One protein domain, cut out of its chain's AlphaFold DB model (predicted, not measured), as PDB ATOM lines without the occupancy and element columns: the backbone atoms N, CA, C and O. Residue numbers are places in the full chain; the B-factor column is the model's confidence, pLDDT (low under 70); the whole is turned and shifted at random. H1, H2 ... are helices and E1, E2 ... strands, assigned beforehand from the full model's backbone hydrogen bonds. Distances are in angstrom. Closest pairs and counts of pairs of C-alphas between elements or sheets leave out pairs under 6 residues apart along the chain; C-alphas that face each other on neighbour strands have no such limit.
ATOM      1  N   LEU A   7     -14.598  20.108  41.159       53.38
ATOM      2  CA  LEU A   7     -13.442  20.575  40.383       53.38
ATOM      3  C   LEU A   7     -12.195  20.841  41.241       53.38
ATOM      4  O   LEU A   7     -11.086  20.798  40.717       53.38
ATOM      5  N   GLU A   8     -12.377  21.104  42.528       53.25
ATOM      6  CA  GLU A   8     -11.337  21.400  43.524       53.25
ATOM      7  C   GLU A   8     -11.073  20.172  44.421       53.25
ATOM      8  O   GLU A   8     -10.355  20.253  45.412       53.25
ATOM      9  N   CYS A   9     -11.672  19.026  44.081       61.66
ATOM     10  CA  CYS A   9     -11.467  17.752  44.748       61.66
ATOM     11  C   CYS A   9     -10.131  17.166  44.298       61.66
ATOM     12  O   CYS A   9      -9.966  16.807  43.134       61.66
ATOM     13  N   GLU A  10      -9.162  17.088  45.208       59.31
ATOM     14  CA  GLU A  10      -7.858  16.482  44.912       59.31
ATOM     15  C   GLU A  10      -7.957  14.953  44.773       59.31
ATOM     16  O   GLU A  10      -7.157  14.335  44.079       59.31
ATOM     17  N   SER A  11      -9.008  14.340  45.327       63.25
ATOM     18  CA  SER A  11      -9.366  12.932  45.127       63.25
ATOM     19  C   SER A  11     -10.247  12.714  43.887       63.25
ATOM     20  O   SER A  11     -11.224  11.966  43.937       63.25
ATOM     21  N   LYS A  12      -9.942  13.376  42.762       61.56
ATOM     22  CA  LYS A  12     -10.582  13.080  41.469       61.56
ATOM     23  C   LYS A  12     -10.183  11.675  41.031       61.56
ATOM     24  O   LYS A  12      -9.104  11.473  40.484       61.56
ATOM     25  N   TRP A  13     -11.048  10.697  41.258       63.16
ATOM     26  CA  TRP A  13     -10.862   9.376  40.670       63.16
ATOM     27  C   TRP A  13     -11.253   9.415  39.198       63.16
ATOM     28  O   TRP A  13     -12.327   9.902  38.832       63.16
ATOM     29  N   SER A  14     -10.350   8.933  38.350       71.50
ATOM     30  CA  SER A  14     -10.651   8.697  36.947       71.50
ATOM     31  C   SER A  14     -11.713   7.608  36.836       71.50
ATOM     32  O   SER A  14     -11.749   6.654  37.622       71.50
ATOM     33  N   CYS A  15     -12.617   7.760  35.870       74.50
ATOM     34  CA  CYS A  15     -13.621   6.744  35.634       74.50
ATOM     35  C   CYS A  15     -12.952   5.431  35.201       74.50
ATOM     36  O   CYS A  15     -12.149   5.401  34.273       74.50
ATOM     37  N   THR A  16     -13.320   4.319  35.834       76.00
ATOM     38  CA  THR A  16     -12.775   2.987  35.526       76.00
ATOM     39  C   THR A  16     -13.460   2.306  34.334       76.00
ATOM     40  O   THR A  16     -13.135   1.166  33.999       76.00
ATOM     41  N   LYS A  17     -14.424   2.967  33.673       75.62
ATOM     42  CA  LYS A  17     -15.134   2.400  32.519       75.62
ATOM     43  C   LYS A  17     -14.272   2.467  31.251       75.62
ATOM     44  O   LYS A  17     -13.734   3.528  30.929       75.62
ATOM     45  N   PRO A  18     -14.192   1.374  30.467       70.44
ATOM     46  CA  PRO A  18     -13.436   1.376  29.222       70.44
ATOM     47  C   PRO A  18     -13.980   2.441  28.257       70.44
ATOM     48  O   PRO A  18     -15.188   2.527  28.043       70.44
ATOM     49  N   ARG A  19     -13.067   3.225  27.661       71.38
ATOM     50  CA  ARG A  19     -13.334   4.374  26.764       71.38
ATOM     51  C   ARG A  19     -13.918   5.627  27.432       71.38
ATOM     52  O   ARG A  19     -14.355   6.528  26.722       71.38
ATOM     53  N   CYS A  20     -13.903   5.718  28.762       70.50
ATOM     54  CA  CYS A  20     -14.197   6.958  29.473       70.50
ATOM     55  C   CYS A  20     -12.914   7.550  30.061       70.50
ATOM     56  O   CYS A  20     -12.272   6.929  30.899       70.50
ATOM     57  N   THR A  21     -12.544   8.749  29.618       69.38
ATOM     58  CA  THR A  21     -11.347   9.476  30.080       69.38
ATOM     59  C   THR A  21     -11.675  10.570  31.097       69.38
ATOM     60  O   THR A  21     -10.812  11.360  31.468       69.38
ATOM     61  N   GLU A  22     -12.935  10.646  31.524       68.69
ATOM     62  CA  GLU A  22     -13.451  11.706  32.386       68.69
ATOM     63  C   GLU A  22     -13.305  11.357  33.878       68.69
ATOM     64  O   GLU A  22     -13.190  10.192  34.271       68.69
ATOM     65  N   HIS A  23     -13.325  12.388  34.725       71.75
ATOM     66  CA  HIS A  23     -13.206  12.256  36.180       71.75
ATOM     67  C   HIS A  23     -14.591  12.264  36.826       71.75
ATOM     68  O   HIS A  23     -15.108  13.315  37.210       71.75
ATOM     69  N   HIS A  24     -15.199  11.084  36.931       70.25
ATOM     70  CA  HIS A  24     -16.488  10.903  37.588       70.25
ATOM     71  C   HIS A  24     -16.693   9.477  38.098       70.25
ATOM     72  O   HIS A  24     -16.025   8.530  37.683       70.25
ATOM     73  N   HIS A  25     -17.680   9.313  38.978       69.06
ATOM     74  CA  HIS A  25     -18.038   8.011  39.525       69.06
ATOM     75  C   HIS A  25     -18.672   7.103  38.458       69.06
ATOM     76  O   HIS A  25     -19.561   7.529  37.720       69.06
ATOM     77  N   ALA A  26     -18.261   5.832  38.395       62.59
ATOM     78  CA  ALA A  26     -18.655   4.894  37.334       62.59
ATOM     79  C   ALA A  26     -20.176   4.655  37.212       62.59
ATOM     80  O   ALA A  26     -20.637   4.214  36.158       62.59
ATOM     81  N   LEU A  27     -20.945   4.975  38.259       62.97
ATOM     82  CA  LEU A  27     -22.413   4.915  38.270       62.97
ATOM     83  C   LEU A  27     -23.087   5.972  37.381       62.97
ATOM     84  O   LEU A  27     -24.258   5.820  37.065       62.97
ATOM     85  N   LEU A  28     -22.370   7.015  36.943       63.53
ATOM     86  CA  LEU A  28     -22.927   8.011  36.019       63.53
ATOM     87  C   LEU A  28     -23.062   7.497  34.578       63.53
ATOM     88  O   LEU A  28     -23.673   8.169  33.746       63.53
ATOM     89  N   HIS A  29     -22.493   6.328  34.267       68.62
ATOM     90  CA  HIS A  29     -22.712   5.685  32.981       68.62
ATOM     91  C   HIS A  29     -24.071   4.984  32.958       68.62
ATOM     92  O   HIS A  29     -24.375   4.244  33.895       68.62
ATOM     93  N   PRO A  30     -24.854   5.126  31.876       53.53
ATOM     94  CA  PRO A  30     -26.060   4.328  31.710       53.53
ATOM     95  C   PRO A  30     -25.701   2.832  31.731       53.53
ATOM     96  O   PRO A  30     -24.776   2.401  31.032       53.53
ATOM     97  N   GLU A  31     -26.409   2.037  32.545       58.09
ATOM     98  CA  GLU A  31     -26.370   0.576  32.421       58.09
ATOM     99  C   GLU A  31     -26.840   0.235  30.999       58.09
ATOM    100  O   GLU A  31     -27.918   0.645  30.570       58.09
ATOM    101  N   ARG A  32     -25.995  -0.453  30.224       54.38
ATOM    102  CA  ARG A  32     -26.404  -0.992  28.925       54.38
ATOM    103  C   ARG A  32     -27.352  -2.156  29.191       54.38
ATOM    104  O   ARG A  32     -26.886  -3.271  29.412       54.38
ATOM    105  N   GLU A  33     -28.655  -1.909  29.175       46.41
ATOM    106  CA  GLU A  33     -29.621  -2.982  28.958       46.41
ATOM    107  C   GLU A  33     -29.569  -3.401  27.485       46.41
ATOM    108  O   GLU A  33     -29.596  -2.571  26.575       46.41
ATOM    109  N   ASN A  34     -29.451  -4.707  27.256       40.03
ATOM    110  CA  ASN A  34     -29.559  -5.315  25.937       40.03
ATOM    111  C   ASN A  34     -31.007  -5.157  25.444       40.03
ATOM    112  O   ASN A  34     -31.892  -5.917  25.834       40.03
ATOM    113  N   THR A  35     -31.263  -4.158  24.604       43.09
ATOM    114  CA  THR A  35     -32.574  -3.897  24.009       43.09
ATOM    115  C   THR A  35     -32.855  -4.847  22.848       43.09
ATOM    116  O   THR A  35     -32.372  -4.647  21.740       43.09
ATOM    117  N   ASN A  36     -33.713  -5.837  23.090       40.88
ATOM    118  CA  ASN A  36     -34.523  -6.484  22.055       40.88
ATOM    119  C   ASN A  36     -36.004  -6.329  22.423       40.88
ATOM    120  O   ASN A  36     -36.609  -7.320  22.819       40.88
ATOM    121  N   LYS A  37     -36.588  -5.124  22.337       39.41
ATOM    122  CA  LYS A  37     -38.051  -4.951  22.228       39.41
ATOM    123  C   LYS A  37     -38.392  -3.724  21.379       39.41
ATOM    124  O   LYS A  37     -37.854  -2.644  21.598       39.41
ATOM    125  N   GLU A  38     -39.249  -3.976  20.394       33.94
ATOM    126  CA  GLU A  38     -39.854  -3.046  19.436       33.94
ATOM    127  C   GLU A  38     -40.703  -1.933  20.086       33.94
ATOM    128  O   GLU A  38     -41.066  -2.051  21.261       33.94
ATOM    129  N   PRO A  39     -41.028  -0.853  19.342       38.31
ATOM    130  CA  PRO A  39     -41.691   0.323  19.892       38.31
ATOM    131  C   PRO A  39     -43.198   0.088  20.061       38.31
ATOM    132  O   PRO A  39     -43.926  -0.058  19.083       38.31
ATOM    133  N   ALA A  40     -43.671   0.080  21.309       37.69
ATOM    134  CA  ALA A  40     -45.095   0.074  21.625       37.69
ATOM    135  C   ALA A  40     -45.600   1.502  21.895       37.69
ATOM    136  O   ALA A  40     -45.085   2.201  22.765       37.69
ATOM    137  N   ASP A  41     -46.577   1.872  21.071       30.47
ATOM    138  CA  ASP A  41     -47.727   2.765  21.248       30.47
ATOM    139  C   ASP A  41     -47.828   3.622  22.532       30.47
ATOM    140  O   ASP A  41     -47.754   3.131  23.660       30.47
ATOM    141  N   TYR A  42     -48.060   4.924  22.345       40.25
ATOM    142  CA  TYR A  42     -47.962   5.975  23.369       40.25
ATOM    143  C   TYR A  42     -49.158   6.070  24.339       40.25
ATOM    144  O   TYR A  42     -49.168   6.966  25.182       40.25
ATOM    145  N   ASP A  43     -50.121   5.148  24.291       34.44
ATOM    146  CA  ASP A  43     -51.361   5.260  25.080       34.44
ATOM    147  C   ASP A  43     -51.393   4.445  26.384       34.44
ATOM    148  O   ASP A  43     -52.326   4.563  27.185       34.44
ATOM    149  N   HIS A  44     -50.336   3.696  26.696       39.88
ATOM    150  CA  HIS A  44     -50.223   2.989  27.971       39.88
ATOM    151  C   HIS A  44     -48.854   3.227  28.600       39.88
ATOM    152  O   HIS A  44     -47.876   2.566  28.268       39.88
ATOM    153  N   LEU A  45     -48.795   4.188  29.529       41.38
ATOM    154  CA  LEU A  45     -47.603   4.501  30.312       41.38
ATOM    155  C   LEU A  45     -47.122   3.227  31.032       41.38
ATOM    156  O   LEU A  45     -47.787   2.781  31.974       41.38
ATOM    157  N   PRO A  46     -45.975   2.634  30.658       32.72
ATOM    158  CA  PRO A  46     -45.411   1.570  31.451       32.72
ATOM    159  C   PRO A  46     -44.825   2.262  32.673       32.72
ATOM    160  O   PRO A  46     -43.844   2.999  32.584       32.72
ATOM    161  N   ALA A  47     -45.422   2.022  33.836       41.25
ATOM    162  CA  ALA A  47     -44.649   2.063  35.058       41.25
ATOM    163  C   ALA A  47     -43.545   1.013  34.886       41.25
ATOM    164  O   ALA A  47     -43.761  -0.171  35.139       41.25
ATOM    165  N   THR A  48     -42.376   1.417  34.388       35.81
ATOM    166  CA  THR A  48     -41.173   0.597  34.441       35.81
ATOM    167  C   THR A  48     -40.793   0.512  35.912       35.81
ATOM    168  O   THR A  48     -39.965   1.262  36.422       35.81
ATOM    169  N   ILE A  49     -41.458  -0.395  36.627       39.69
ATOM    170  CA  ILE A  49     -41.011  -0.907  37.913       39.69
ATOM    171  C   ILE A  49     -39.788  -1.765  37.589       39.69
ATOM    172  O   ILE A  49     -39.846  -2.990  37.531       39.69
ATOM    173  N   VAL A  50     -38.663  -1.108  37.313       39.22
ATOM    174  CA  VAL A  50     -37.364  -1.756  37.422       39.22
ATOM    175  C   VAL A  50     -37.122  -1.867  38.919       39.22
ATOM    176  O   VAL A  50     -36.912  -0.870  39.607       39.22
ATOM    177  N   HIS A  51     -37.266  -3.089  39.429       38.34
ATOM    178  CA  HIS A  51     -37.035  -3.470  40.818       38.34
ATOM    179  C   HIS A  51     -35.861  -2.696  41.444       38.34
ATOM    180  O   HIS A  51     -34.703  -2.921  41.097       38.34
ATOM    181  N   GLY A  52     -36.170  -1.804  42.391       46.62
ATOM    182  CA  GLY A  52     -35.269  -1.337  43.452       46.62
ATOM    183  C   GLY A  52     -33.982  -0.598  43.066       46.62
ATOM    184  O   GLY A  52     -33.241  -0.220  43.971       46.62
ATOM    185  N   LYS A  53     -33.680  -0.371  41.782       46.06
ATOM    186  CA  LYS A  53     -32.483   0.373  41.368       46.06
ATOM    187  C   LYS A  53     -32.839   1.810  41.018       46.06
ATOM    188  O   LYS A  53     -33.444   2.075  39.978       46.06
ATOM    189  N   ILE A  54     -32.412   2.732  41.883       51.47
ATOM    190  CA  ILE A  54     -32.493   4.167  41.621       51.47
ATOM    191  C   ILE A  54     -31.476   4.533  40.537       51.47
ATOM    192  O   ILE A  54     -30.273   4.529  40.788       51.47
ATOM    193  N   GLN A  55     -31.938   4.805  39.317       51.38
ATOM    194  CA  GLN A  55     -31.088   5.194  38.191       51.38
ATOM    195  C   GLN A  55     -31.022   6.722  38.086       51.38
ATOM    196  O   GLN A  55     -31.974   7.379  37.670       51.38
ATOM    197  N   VAL A  56     -29.871   7.284  38.452       53.97
ATOM    198  CA  VAL A  56     -29.508   8.680  38.181       53.97
ATOM    199  C   VAL A  56     -28.376   8.657  37.163       53.97
ATOM    200  O   VAL A  56     -27.352   8.017  37.398       53.97
ATOM    201  N   GLY A  57     -28.547   9.312  36.018       60.47
ATOM    202  CA  GLY A  57     -27.568   9.241  34.932       60.47
ATOM    203  C   GLY A  57     -27.508  10.496  34.078       60.47
ATOM    204  O   GLY A  57     -28.368  11.369  34.158       60.47
ATOM    205  N   TRP A  58     -26.483  10.576  33.234       57.66
ATOM    206  CA  TRP A  58     -26.375  11.598  32.195       57.66
ATOM    207  C   TRP A  58     -26.580  10.948  30.835       57.66
ATOM    208  O   TRP A  58     -25.929   9.953  30.521       57.66
ATOM    209  N   THR A  59     -27.451  11.526  30.016       50.66
ATOM    210  CA  THR A  59     -27.531  11.201  28.590       50.66
ATOM    211  C   THR A  59     -27.047  12.386  27.764       50.66
ATOM    212  O   THR A  59     -27.239  13.543  28.143       50.66
ATOM    213  N   LEU A  60     -26.355  12.103  26.662       43.06
ATOM    214  CA  LEU A  60     -25.900  13.114  25.716       43.06
ATOM    215  C   LEU A  60     -26.782  13.023  24.471       43.06
ATOM    216  O   LEU A  60     -26.616  12.121  23.655       43.06
ATOM    217  N   THR A  61     -27.706  13.965  24.318       48.97
ATOM    218  CA  THR A  61     -28.537  14.096  23.114       48.97
ATOM    219  C   THR A  61     -28.084  15.330  22.350       48.97
ATOM    220  O   THR A  61     -28.202  16.445  22.856       48.97
ATOM    221  N   SER A  62     -27.523  15.139  21.153       54.94
ATOM    222  CA  SER A  62     -27.080  16.233  20.269       54.94
ATOM    223  C   SER A  62     -26.114  17.229  20.933       54.94
ATOM    224  O   SER A  62     -26.232  18.437  20.761       54.94
ATOM    225  N   GLY A  63     -25.172  16.731  21.743       51.84
ATOM    226  CA  GLY A  63     -24.189  17.560  22.457       51.84
ATOM    227  C   GLY A  63     -24.705  18.221  23.742       51.84
ATOM    228  O   GLY A  63     -23.917  18.821  24.472       51.84
ATOM    229  N   ILE A  64     -25.991  18.072  24.071       52.97
ATOM    230  CA  ILE A  64     -26.579  18.565  25.320       52.97
ATOM    231  C   ILE A  64     -26.526  17.454  26.369       52.97
ATOM    232  O   ILE A  64     -27.026  16.349  26.148       52.97
ATOM    233  N   ARG A  65     -25.923  17.755  27.524       55.91
ATOM    234  CA  ARG A  65     -25.955  16.889  28.708       55.91
ATOM    235  C   ARG A  65     -27.326  17.009  29.374       55.91
ATOM    236  O   ARG A  65     -27.658  18.065  29.904       55.91
ATOM    237  N   VAL A  66     -28.097  15.930  29.368       57.31
ATOM    238  CA  VAL A  66     -29.405  15.834  30.025       57.31
ATOM    239  C   VAL A  66     -29.270  14.934  31.248       57.31
ATOM    240  O   VAL A  66     -28.784  13.807  31.145       57.31
ATOM    241  N   ALA A  67     -29.691  15.435  32.408       62.62
ATOM    242  CA  ALA A  67     -29.807  14.626  33.614       62.62
ATOM    243  C   ALA A  67     -31.061  13.748  33.509       62.62
ATOM    244  O   ALA A  67     -32.166  14.257  33.320       62.62
ATOM    245  N   VAL A  68     -30.884  12.438  33.639       64.25
ATOM    246  CA  VAL A  68     -31.969  11.467  33.785       64.25
ATOM    247  C   VAL A  68     -32.135  11.210  35.273       64.25
ATOM    248  O   VAL A  68     -31.225  10.706  35.931       64.25
ATOM    249  N   LEU A  69     -33.291  11.601  35.792       68.81
ATOM    250  CA  LEU A  69     -33.650  11.480  37.194       68.81
ATOM    251  C   LEU A  69     -34.887  10.593  37.309       68.81
ATOM    252  O   LEU A  69     -35.870  10.816  36.600       68.81
ATOM    253  N   GLN A  70     -34.855   9.602  38.197       73.19
ATOM    254  CA  GLN A  70     -36.036   8.792  38.461       73.19
ATOM    255  C   GLN A  70     -37.074   9.569  39.267       73.19
ATOM    256  O   GLN A  70     -36.771  10.206  40.276       73.19
ATOM    257  N   ILE A  71     -38.319   9.475  38.809       82.50
ATOM    258  CA  ILE A  71     -39.484  10.065  39.455       82.50
ATOM    259  C   ILE A  71     -40.334   8.917  39.991       82.50
ATOM    260  O   ILE A  71     -40.802   8.076  39.226       82.50
ATOM    261  N   ALA A  72     -40.543   8.890  41.303       86.00
ATOM    262  CA  ALA A  72     -41.550   8.050  41.937       86.00
ATOM    263  C   ALA A  72     -42.869   8.823  42.021       86.00
ATOM    264  O   ALA A  72     -42.862  10.035  42.210       86.00
ATOM    265  N   HIS A  73     -44.008   8.149  41.918       89.94
ATOM    266  CA  HIS A  73     -45.296   8.787  42.183       89.94
ATOM    267  C   HIS A  73     -45.735   8.504  43.618       89.94
ATOM    268  O   HIS A  73     -45.668   7.366  44.077       89.94
ATOM    269  N   ALA A  74     -46.203   9.539  44.309       90.94
ATOM    270  CA  ALA A  74     -46.742   9.437  45.657       90.94
ATOM    271  C   ALA A  74     -48.120  10.092  45.731       90.94
ATOM    272  O   ALA A  74     -48.431  11.020  44.977       90.94
ATOM    273  N   ARG A  75     -48.944   9.621  46.664       92.69
ATOM    274  CA  ARG A  75     -50.195  10.284  47.018       92.69
ATOM    275  C   ARG A  75     -49.899  11.299  48.106       92.69
ATOM    276  O   ARG A  75     -49.463  10.935  49.192       92.69
ATOM    277  N   MET A  76     -50.127  12.566  47.806       92.19
ATOM    278  CA  MET A  76     -50.042  13.653  48.766       92.19
ATOM    279  C   MET A  76     -51.426  13.942  49.338       92.19
ATOM    280  O   MET A  76     -52.399  14.041  48.587       92.19
ATOM    281  N   HIS A  77     -51.499  14.097  50.656       89.50
ATOM    282  CA  HIS A  77     -52.737  14.304  51.397       89.50
ATOM    283  C   HIS A  77     -52.843  15.735  51.915       89.50
ATOM    284  O   HIS A  77     -51.900  16.291  52.482       89.50
ATOM    285  N   CYS A  78     -54.020  16.322  51.726       81.25
ATOM    286  CA  CYS A  78     -54.399  17.614  52.270       81.25
ATOM    287  C   CYS A  78     -54.915  17.454  53.701       81.25
ATOM    288  O   CYS A  78     -55.704  16.538  53.952       81.25
ATOM    289  N   PRO A  79     -54.641  18.413  54.600       74.62
ATOM    290  CA  PRO A  79     -55.356  18.513  55.871       74.62
ATOM    291  C   PRO A  79     -56.887  18.561  55.718       74.62
ATOM    292  O   PRO A  79     -57.607  18.125  56.607       74.62
ATOM    293  N   SER A  80     -57.395  19.055  54.581       77.19
ATOM    294  CA  SER A  80     -58.833  19.127  54.289       77.19
ATOM    295  C   SER A  80     -59.468  17.789  53.869       77.19
ATOM    296  O   SER A  80     -60.649  17.773  53.538       77.19
ATOM    297  N   GLY A  81     -58.697  16.696  53.792       78.19
ATOM    298  CA  GLY A  81     -59.162  15.372  53.348       78.19
ATOM    299  C   GLY A  81     -59.056  15.104  51.838       78.19
ATOM    300  O   GLY A  81     -59.275  13.977  51.396       78.19
ATOM    301  N   ASN A  82     -58.673  16.102  51.034       83.06
ATOM    302  CA  ASN A  82     -58.402  15.926  49.602       83.06
ATOM    303  C   ASN A  82     -57.027  15.280  49.363       83.06
ATOM    304  O   ASN A  82     -56.133  15.404  50.194       83.06
ATOM    305  N   ASN A  83     -56.816  14.637  48.211       89.50
ATOM    306  CA  ASN A  83     -55.512  14.073  47.842       89.50
ATOM    307  C   ASN A  83     -55.154  14.321  46.369       89.50
ATOM    308  O   ASN A  83     -56.030  14.545  45.537       89.50
ATOM    309  N   MET A  84     -53.856  14.294  46.062       90.62
ATOM    310  CA  MET A  84     -53.314  14.483  44.714       90.62
ATOM    311  C   MET A  84     -52.135  13.542  44.476       90.62
ATOM    312  O   MET A  84     -51.307  13.335  45.361       90.62
ATOM    313  N   ILE A  85     -52.033  13.003  43.261       92.00
ATOM    314  CA  ILE A  85     -50.852  12.252  42.831       92.00
ATOM    315  C   ILE A  85     -49.770  13.248  42.412       92.00
ATOM    316  O   ILE A  85     -49.998  14.099  41.553       92.00
ATOM    317  N   VAL A  86     -48.588  13.142  43.016       91.31
ATOM    318  CA  VAL A  86     -47.435  14.001  42.731       91.31
ATOM    319  C   VAL A  86     -46.241  13.168  42.276       91.31
ATOM    320  O   VAL A  86     -46.018  12.059  42.759       91.31
ATOM    321  N   GLY A  87     -45.464  13.717  41.342       91.25
ATOM    322  CA  GLY A  87     -44.151  13.187  40.984       91.25
ATOM    323  C   GLY A  87     -43.097  13.641  41.992       91.25
ATOM    324  O   GLY A  87     -42.929  14.840  42.226       91.25
ATOM    325  N   CYS A  88     -42.382  12.684  42.563       87.50
ATOM    326  CA  CYS A  88     -41.351  12.852  43.571       87.50
ATOM    327  C   CYS A  88     -39.996  12.460  42.993       87.50
ATOM    328  O   CYS A  88     -39.786  11.320  42.581       87.50
ATOM    329  N   LEU A  89     -39.061  13.403  43.014       87.38
ATOM    330  CA  LEU A  89     -37.656  13.094  42.809       87.38
ATOM    331  C   LEU A  89     -37.091  12.519  44.112       87.38
ATOM    332  O   LEU A  89     -37.137  13.193  45.142       87.38
ATOM    333  N   LEU A  90     -36.580  11.289  44.069       79.50
ATOM    334  CA  LEU A  90     -35.885  10.689  45.204       79.50
ATOM    335  C   LEU A  90     -34.413  11.082  45.140       79.50
ATOM    336  O   LEU A  90     -33.674  10.594  44.289       79.50
ATOM    337  N   ASP A  91     -34.012  11.976  46.035       77.06
ATOM    338  CA  ASP A  91     -32.653  12.493  46.098       77.06
ATOM    339  C   ASP A  91     -32.121  12.368  47.530       77.06
ATOM    340  O   ASP A  91     -32.598  13.042  48.446       77.06
ATOM    341  N   SER A  92     -31.171  11.451  47.731       72.06
ATOM    342  CA  SER A  92     -30.553  11.188  49.035       72.06
ATOM    343  C   SER A  92     -29.619  12.303  49.493       72.06
ATOM    344  O   SER A  92     -29.296  12.371  50.678       72.06
ATOM    345  N   ASP A  93     -29.186  13.172  48.577       71.19
ATOM    346  CA  ASP A  93     -28.177  14.191  48.855       71.19
ATOM    347  C   ASP A  93     -28.798  15.499  49.381       71.19
ATOM    348  O   ASP A  93     -28.085  16.433  49.764       71.19
ATOM    349  N   PHE A  94     -30.132  15.570  49.466       71.00
ATOM    350  CA  PHE A  94     -30.847  16.701  50.046       71.00
ATOM    351  C   PHE A  94     -31.284  16.448  51.492       71.00
ATOM    352  O   PHE A  94     -32.069  15.557  51.797       71.00
ATOM    353  N   TYR A  95     -30.872  17.348  52.389       71.44
ATOM    354  CA  TYR A  95     -31.288  17.357  53.799       71.44
ATOM    355  C   TYR A  95     -32.761  17.739  54.024       71.44
ATOM    356  O   TYR A  95     -33.269  17.596  55.135       71.44
ATOM    357  N   ARG A  96     -33.425  18.314  53.013       80.62
ATOM    358  CA  ARG A  96     -34.815  18.790  53.077       80.62
ATOM    359  C   ARG A  96     -35.542  18.462  51.786       80.62
ATOM    360  O   ARG A  96     -34.967  18.590  50.706       80.62
ATOM    361  N   SER A  97     -36.816  18.112  51.902       87.25
ATOM    362  CA  SER A  97     -37.693  17.932  50.748       87.25
ATOM    363  C   SER A  97     -38.155  19.284  50.200       87.25
ATOM    364  O   SER A  97     -38.349  20.242  50.947       87.25
ATOM    365  N   PHE A  98     -38.371  19.358  48.885       88.38
ATOM    366  CA  PHE A  98     -38.907  20.545  48.223       88.38
ATOM    367  C   PHE A  98     -40.174  20.206  47.455       88.38
ATOM    368  O   PHE A  98     -40.265  19.173  46.797       88.38
ATOM    369  N   VAL A  99     -41.132  21.126  47.497       90.31
ATOM    370  CA  VAL A  99     -42.386  21.034  46.757       90.31
ATOM    371  C   VAL A  99     -42.522  22.241  45.835       90.31
ATOM    372  O   VAL A  99     -42.096  23.351  46.162       90.31
ATOM    373  N   LYS A 100     -43.091  22.031  44.644       91.69
ATOM    374  CA  LYS A 100     -43.394  23.135  43.726       91.69
ATOM    375  C   LYS A 100     -44.413  24.068  44.376       91.69
ATOM    376  O   LYS A 100     -45.383  23.600  44.964       91.69
ATOM    377  N   LYS A 101     -44.243  25.380  44.185       91.12
ATOM    378  CA  LYS A 101     -45.176  26.381  44.720       91.12
ATOM    379  C   LYS A 101     -46.623  26.096  44.300       91.12
ATOM    380  O   LYS A 101     -47.493  26.081  45.150       91.12
ATOM    381  N   SER A 102     -46.857  25.753  43.033       90.75
ATOM    382  CA  SER A 102     -48.200  25.427  42.532       90.75
ATOM    383  C   SER A 102     -48.860  24.245  43.251       90.75
ATOM    384  O   SER A 102     -50.074  24.233  43.407       90.75
ATOM    385  N   VAL A 103     -48.074  23.260  43.698       91.12
ATOM    386  CA  VAL A 103     -48.577  22.125  44.485       91.12
ATOM    387  C   VAL A 103     -48.927  22.575  45.902       91.12
ATOM    388  O   VAL A 103     -49.977  22.201  46.409       91.12
ATOM    389  N   ALA A 104     -48.086  23.402  46.529       90.94
ATOM    390  CA  ALA A 104     -48.377  23.963  47.848       90.94
ATOM    391  C   ALA A 104     -49.611  24.885  47.829       90.94
ATOM    392  O   ALA A 104     -50.470  24.767  48.699       90.94
ATOM    393  N   ASP A 105     -49.727  25.733  46.803       90.38
ATOM    394  CA  ASP A 105     -50.853  26.647  46.596       90.38
ATOM    395  C   ASP A 105     -52.167  25.864  46.386       90.38
ATOM    396  O   ASP A 105     -53.182  26.203  46.984       90.38
ATOM    397  N   ALA A 106     -52.152  24.768  45.612       88.75
ATOM    398  CA  ALA A 106     -53.337  23.926  45.383       88.75
ATOM    399  C   ALA A 106     -53.914  23.314  46.673       88.75
ATOM    400  O   ALA A 106     -55.109  23.035  46.755       88.75
ATOM    401  N   PHE A 107     -53.068  23.124  47.684       87.81
ATOM    402  CA  PHE A 107     -53.456  22.628  49.001       87.81
ATOM    403  C   PHE A 107     -53.566  23.731  50.061       87.81
ATOM    404  O   PHE A 107     -53.798  23.417  51.226       87.81
ATOM    405  N   ASN A 108     -53.418  25.004  49.673       89.56
ATOM    406  CA  ASN A 108     -53.398  26.164  50.570       89.56
ATOM    407  C   ASN A 108     -52.473  25.947  51.776       89.56
ATOM    408  O   ASN A 108     -52.836  26.207  52.922       89.56
ATOM    409  N   LEU A 109     -51.289  25.386  51.523       88.31
ATOM    410  CA  LEU A 109     -50.352  25.084  52.592       88.31
ATOM    411  C   LEU A 109     -49.687  26.355  53.083       88.31
ATOM    412  O   LEU A 109     -49.097  27.107  52.312       88.31
ATOM    413  N   GLU A 110     -49.713  26.529  54.396       89.44
ATOM    414  CA  GLU A 110     -49.120  27.678  55.052       89.44
ATOM    415  C   GLU A 110     -48.013  27.269  56.019       89.44
ATOM    416  O   GLU A 110     -47.898  26.131  56.482       89.44
ATOM    417  N   GLY A 111     -47.177  28.247  56.335       91.62
ATOM    418  CA  GLY A 111     -46.127  28.120  57.321       91.62
ATOM    419  C   GLY A 111     -45.158  29.298  57.296       91.62
ATOM    420  O   GLY A 111     -45.355  30.266  56.552       91.62
ATOM    421  N   PRO A 112     -44.114  29.257  58.134       94.25
ATOM    422  CA  PRO A 112     -43.174  30.357  58.259       94.25
ATOM    423  C   PRO A 112     -42.338  30.527  56.987       94.25
ATOM    424  O   PRO A 112     -41.909  29.556  56.359       94.25
ATOM    425  N   VAL A 113     -42.064  31.785  56.641       94.56
ATOM    426  CA  VAL A 113     -41.132  32.130  55.565       94.56
ATOM    427  C   VAL A 113     -39.705  32.037  56.084       94.56
ATOM    428  O   VAL A 113     -39.334  32.690  57.057       94.56
ATOM    429  N   GLU A 114     -38.877  31.279  55.382       92.50
ATOM    430  CA  GLU A 114     -37.466  31.094  55.679       92.50
ATOM    431  C   GLU A 114     -36.584  31.625  54.560       92.50
ATOM    432  O   GLU A 114     -36.958  31.617  53.386       92.50
ATOM    433  N   ARG A 115     -35.374  32.061  54.921       91.25
ATOM    434  CA  ARG A 115     -34.310  32.307  53.949       91.25
ATOM    435  C   ARG A 115     -33.450  31.061  53.825       91.25
ATOM    436  O   ARG A 115     -32.835  30.636  54.791       91.25
ATOM    437  N   MET A 116     -33.372  30.534  52.614       86.62
ATOM    438  CA  MET A 116     -32.540  29.394  52.263       86.62
ATOM    439  C   MET A 116     -31.526  29.794  51.196       86.62
ATOM    440  O   MET A 116     -31.823  30.584  50.298       86.62
ATOM    441  N   PHE A 117     -30.317  29.258  51.297       84.69
ATOM    442  CA  PHE A 117     -29.320  29.378  50.246       84.69
ATOM    443  C   PHE A 117     -29.495  28.210  49.277       84.69
ATOM    444  O   PHE A 117     -29.496  27.057  49.702       84.69
ATOM    445  N   VAL A 118     -29.689  28.511  47.993       81.62
ATOM    446  CA  VAL A 118     -29.843  27.495  46.946       81.62
ATOM    447  C   VAL A 118     -28.640  27.570  46.025       81.62
ATOM    448  O   VAL A 118     -28.373  28.625  45.438       81.62
ATOM    449  N   GLU A 119     -27.957  26.441  45.882       77.81
ATOM    450  CA  GLU A 119     -26.931  26.215  44.874       77.81
ATOM    451  C   GLU A 119     -27.478  25.226  43.844       77.81
ATOM    452  O   GLU A 119     -27.847  24.103  44.179       77.81
ATOM    453  N   SER A 120     -27.596  25.672  42.593       69.81
ATOM    454  CA  SER A 120     -28.047  24.808  41.502       69.81
ATOM    455  C   SER A 120     -26.974  23.796  41.128       69.81
ATOM    456  O   SER A 120     -25.776  24.102  41.139       69.81
ATOM    457  N   PHE A 121     -27.425  22.636  40.655       62.91
ATOM    458  CA  PHE A 121     -26.593  21.736  39.873       62.91
ATOM    459  C   PHE A 121     -25.939  22.531  38.724       62.91
ATOM    460  O   PHE A 121     -26.604  23.350  38.085       62.91
ATOM    461  N   CYS A 122     -24.634  22.341  38.505       58.47
ATOM    462  CA  CYS A 122     -23.773  23.115  37.589       58.47
ATOM    463  C   CYS A 122     -23.269  24.490  38.090       58.47
ATOM    464  O   CYS A 122     -22.560  25.177  37.357       58.47
ATOM    465  N   GLY A 123     -23.565  24.907  39.329       56.72
ATOM    466  CA  GLY A 123     -22.905  26.054  39.983       56.72
ATOM    467  C   GLY A 123     -23.172  27.436  39.365       56.72
ATOM    468  O   GLY A 123     -22.702  28.442  39.893       56.72
ATOM    469  N   SER A 124     -23.962  27.504  38.294       57.25
ATOM    470  CA  SER A 124     -24.333  28.726  37.573       57.25
ATOM    471  C   SER A 124     -25.272  29.632  38.367       57.25
ATOM    472  O   SER A 124     -25.510  30.776  37.983       57.25
ATOM    473  N   TYR A 125     -25.815  29.138  39.483       61.34
ATOM    474  CA  TYR A 125     -26.833  29.850  40.226       61.34
ATOM    475  C   TYR A 125     -26.711  29.655  41.732       61.34
ATOM    476  O   TYR A 125     -26.971  28.574  42.262       61.34
ATOM    477  N   LYS A 126     -26.322  30.739  42.407       73.00
ATOM    478  CA  LYS A 126     -26.160  30.829  43.858       73.00
ATOM    479  C   LYS A 126     -26.906  32.048  44.350       73.00
ATOM    480  O   LYS A 126     -26.577  33.172  43.977       73.00
ATOM    481  N   LYS A 127     -27.938  31.843  45.157       80.88
ATOM    482  CA  LYS A 127     -28.725  32.956  45.688       80.88
ATOM    483  C   LYS A 127     -29.439  32.569  46.966       80.88
ATOM    484  O   LYS A 127     -29.837  31.421  47.161       80.88
ATOM    485  N   TYR A 128     -29.706  33.583  47.774       86.31
ATOM    486  CA  TYR A 128     -30.696  33.467  48.825       86.31
ATOM    487  C   TYR A 128     -32.097  33.492  48.226       86.31
ATOM    488  O   TYR A 128     -32.433  34.328  47.378       86.31
ATOM    489  N   LYS A 129     -32.933  32.573  48.694       86.12
ATOM    490  CA  LYS A 129     -34.354  32.544  48.405       86.12
ATOM    491  C   LYS A 129     -35.174  32.566  49.666       86.12
ATOM    492  O   LYS A 129     -34.806  31.967  50.666       86.12
ATOM    493  N   LYS A 130     -36.292  33.280  49.583       90.81
ATOM    494  CA  LYS A 130     -37.380  33.132  50.534       90.81
ATOM    495  C   LYS A 130     -38.229  31.957  50.067       90.81
ATOM    496  O   LYS A 130     -38.641  31.946  48.907       90.81
ATOM    497  N   ALA A 131     -38.439  30.995  50.944       90.31
ATOM    498  CA  ALA A 131     -39.321  29.859  50.731       90.31
ATOM    499  C   ALA A 131     -40.220  29.709  51.955       90.31
ATOM    500  O   ALA A 131     -39.851  30.132  53.048       90.31
ATOM    501  N   GLN A 132     -41.402  29.141  51.770       92.81
ATOM    502  CA  GLN A 132     -42.288  28.818  52.876       92.81
ATOM    503  C   GLN A 132     -42.014  27.384  53.312       92.81
ATOM    504  O   GLN A 132     -42.011  26.480  52.476       92.81
ATOM    505  N   ARG A 133     -41.768  27.176  54.604       92.81
ATOM    506  CA  ARG A 133     -41.714  25.825  55.159       92.81
ATOM    507  C   ARG A 133     -43.137  25.359  55.408       92.81
ATOM    508  O   ARG A 133     -43.850  25.988  56.184       92.81
ATOM    509  N   VAL A 134     -43.507  24.244  54.798       91.25
ATOM    510  CA  VAL A 134     -44.838  23.644  54.895       91.25
ATOM    511  C   VAL A 134     -44.723  22.223  55.427       91.25
ATOM    512  O   VAL A 134     -43.667  21.604  55.318       91.25
ATOM    513  N   LYS A 135     -45.803  21.701  56.009       90.25
ATOM    514  CA  LYS A 135     -45.899  20.284  56.371       90.25
ATOM    515  C   LYS A 135     -46.711  19.560  55.313       90.25
ATOM    516  O   LYS A 135     -47.767  20.040  54.909       90.25
ATOM    517  N   LEU A 136     -46.209  18.415  54.881       88.88
ATOM    518  CA  LEU A 136     -46.802  17.601  53.828       88.88
ATOM    519  C   LEU A 136     -46.997  16.199  54.382       88.88
ATOM    520  O   LEU A 136     -46.135  15.714  55.110       88.88
ATOM    521  N   LEU A 137     -48.083  15.536  54.011       91.56
ATOM    522  CA  LEU A 137     -48.291  14.130  54.324       91.56
ATOM    523  C   LEU A 137     -48.348  13.358  53.012       91.56
ATOM    524  O   LEU A 137     -49.102  13.725  52.112       91.56
ATOM    525  N   VAL A 138     -47.511  12.333  52.877       91.75
ATOM    526  CA  VAL A 138     -47.413  11.533  51.652       91.75
ATOM    527  C   VAL A 138     -47.509  10.045  51.950       91.75
ATOM    528  O   VAL A 138     -47.074   9.584  53.003       91.75
ATOM    529  N   SER A 139     -48.058   9.284  51.012       91.56
ATOM    530  CA  SER A 139     -48.179   7.829  51.084       91.56
ATOM    531  C   SER A 139     -47.922   7.171  49.728       91.56
ATOM    532  O   SER A 139     -47.906   7.827  48.678       91.56
ATOM    533  N   SER A 140     -47.706   5.856  49.756       90.00
ATOM    534  CA  SER A 140     -47.635   5.030  48.548       90.00
ATOM    535  C   SER A 140     -48.982   5.009  47.815       90.00
ATOM    536  O   SER A 140     -50.046   5.120  48.424       90.00
ATOM    537  N   LEU A 141     -48.950   4.832  46.493       89.38
ATOM    538  CA  LEU A 141     -50.164   4.798  45.670       89.38
ATOM    539  C   LEU A 141     -51.065   3.597  45.963       89.38
ATOM    540  O   LEU A 141     -52.286   3.719  45.856       89.38
ATOM    541  N   ASP A 142     -50.469   2.465  46.328       84.38
ATOM    542  CA  ASP A 142     -51.170   1.217  46.636       84.38
ATOM    543  C   ASP A 142     -51.825   1.216  48.027       84.38
ATOM    544  O   ASP A 142     -52.487   0.245  48.391       84.38
ATOM    545  N   GLY A 143     -51.643   2.291  48.806       71.81
ATOM    546  CA  GLY A 143     -52.144   2.413  50.174       71.81
ATOM    547  C   GLY A 143     -51.491   1.438  51.157       71.81
ATOM    548  O   GLY A 143     -51.904   1.365  52.312       71.81
ATOM    549  N   LYS A 144     -50.476   0.683  50.720       69.56
ATOM    550  CA  LYS A 144     -49.745  -0.277  51.544       69.56
ATOM    551  C   LYS A 144     -48.458   0.388  52.002       69.56
ATOM    552  O   LYS A 144     -47.412   0.294  51.373       69.56
ATOM    553  N   GLY A 145     -48.547   1.115  53.103       72.31
ATOM    554  CA  GLY A 145     -47.403   1.789  53.697       72.31
ATOM    555  C   GLY A 145     -47.839   2.835  54.703       72.31
ATOM    556  O   GLY A 145     -48.984   3.281  54.700       72.31
ATOM    557  N   GLU A 146     -46.917   3.221  55.574       81.88
ATOM    558  CA  GLU A 146     -47.164   4.309  56.510       81.88
ATOM    559  C   GLU A 146     -47.184   5.647  55.778       81.88
ATOM    560  O   GLU A 146     -46.351   5.914  54.906       81.88
ATOM    561  N   GLU A 147     -48.097   6.518  56.190       88.06
ATOM    562  CA  GLU A 147     -48.045   7.914  55.798       88.06
ATOM    563  C   GLU A 147     -46.803   8.559  56.416       88.06
ATOM    564  O   GLU A 147     -46.514   8.413  57.608       88.06
ATOM    565  N   LYS A 148     -46.032   9.262  55.592       87.81
ATOM    566  CA  LYS A 148     -44.827   9.965  56.017       87.81
ATOM    567  C   LYS A 148     -45.089  11.455  55.978       87.81
ATOM    568  O   LYS A 148     -45.475  12.009  54.950       87.81
ATOM    569  N   GLN A 149     -44.865  12.102  57.114       88.12
ATOM    570  CA  GLN A 149     -44.894  13.550  57.194       88.12
ATOM    571  C   GLN A 149     -43.528  14.109  56.785       88.12
ATOM    572  O   GLN A 149     -42.506  13.731  57.357       88.12
ATOM    573  N   LEU A 150     -43.517  15.028  55.824       86.56
ATOM    574  CA  LEU A 150     -42.333  15.742  55.353       86.56
ATOM    575  C   LEU A 150     -42.403  17.215  55.781       86.56
ATOM    576  O   LEU A 150     -43.498  17.778  55.902       86.56
ATOM    577  N   VAL A 151     -41.235  17.821  56.020       78.31
ATOM    578  CA  VAL A 151     -41.057  19.222  56.455       78.31
ATOM    579  C   VAL A 151     -39.888  19.876  55.726       78.31
ATOM    580  O   VAL A 151     -38.847  19.201  55.561       78.31
TER     581      VAL A 151
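What this domain is: This is residues 7 to 151 of the 151 residues of an uncharacterized protein of Trichinella nelsoni (UniProt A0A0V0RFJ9). With little regular structure, a long stretch, residues 7 to 56, leads into hairpin E1-E2, then a strongly twisted sheet E4-E3-E7-E8, with hairpin E5-E6 apart from E3 and E4; residues 32 to 46 stick out. The printed part has 145 residues, of which only 51 are in named elements, and these are mostly strand, 45 in strands and 6 in the one helix; along the chain they run E1 E2 E3 E4 H1 E5 E6 E7 E8, and the sheets are antiparallel. The whole is loose, radius of gyration of the C-alphas 19.3 A, spanning 55 by 43 by 29 A.

How they stand to each other: E1, residues 57 to 61, and E2, 64 to 68, form a hairpin (N 59 to O 66, 2.9 A). E2 runs on into E3, 71 to 77, at 51 degrees. E3 and E4, 83 to 89, form a hairpin (N 74 to O 86, 3.0 A). H1, 101 to 106, only grazes this sheet; its O i to N i+4 pairs are within hydrogen-bond range. E5, 113 to 119, and E6, 126 to 132, form a hairpin (N 116 to O 129, 2.8 A). E7, 136 to 139, is antiparallel to E3 (N 77 to O 137, 2.8 A) and a hairpin with E8, 148 to 150 (N 138 to O 148, 2.9 A).

Where its parts are: E1 begins at C-alpha 57 (-27.568, 9.241, 34.932); E8 ends at C-alpha 150 (-42.333, 15.742, 55.353). E5 is 18.7 A long.

The domain as a whole: The printed part has no cut; the link E4 to H1 is long. Mean pLDDT of the printed part is 71.0, with 61 residues under 70, among them residues 25 to 69.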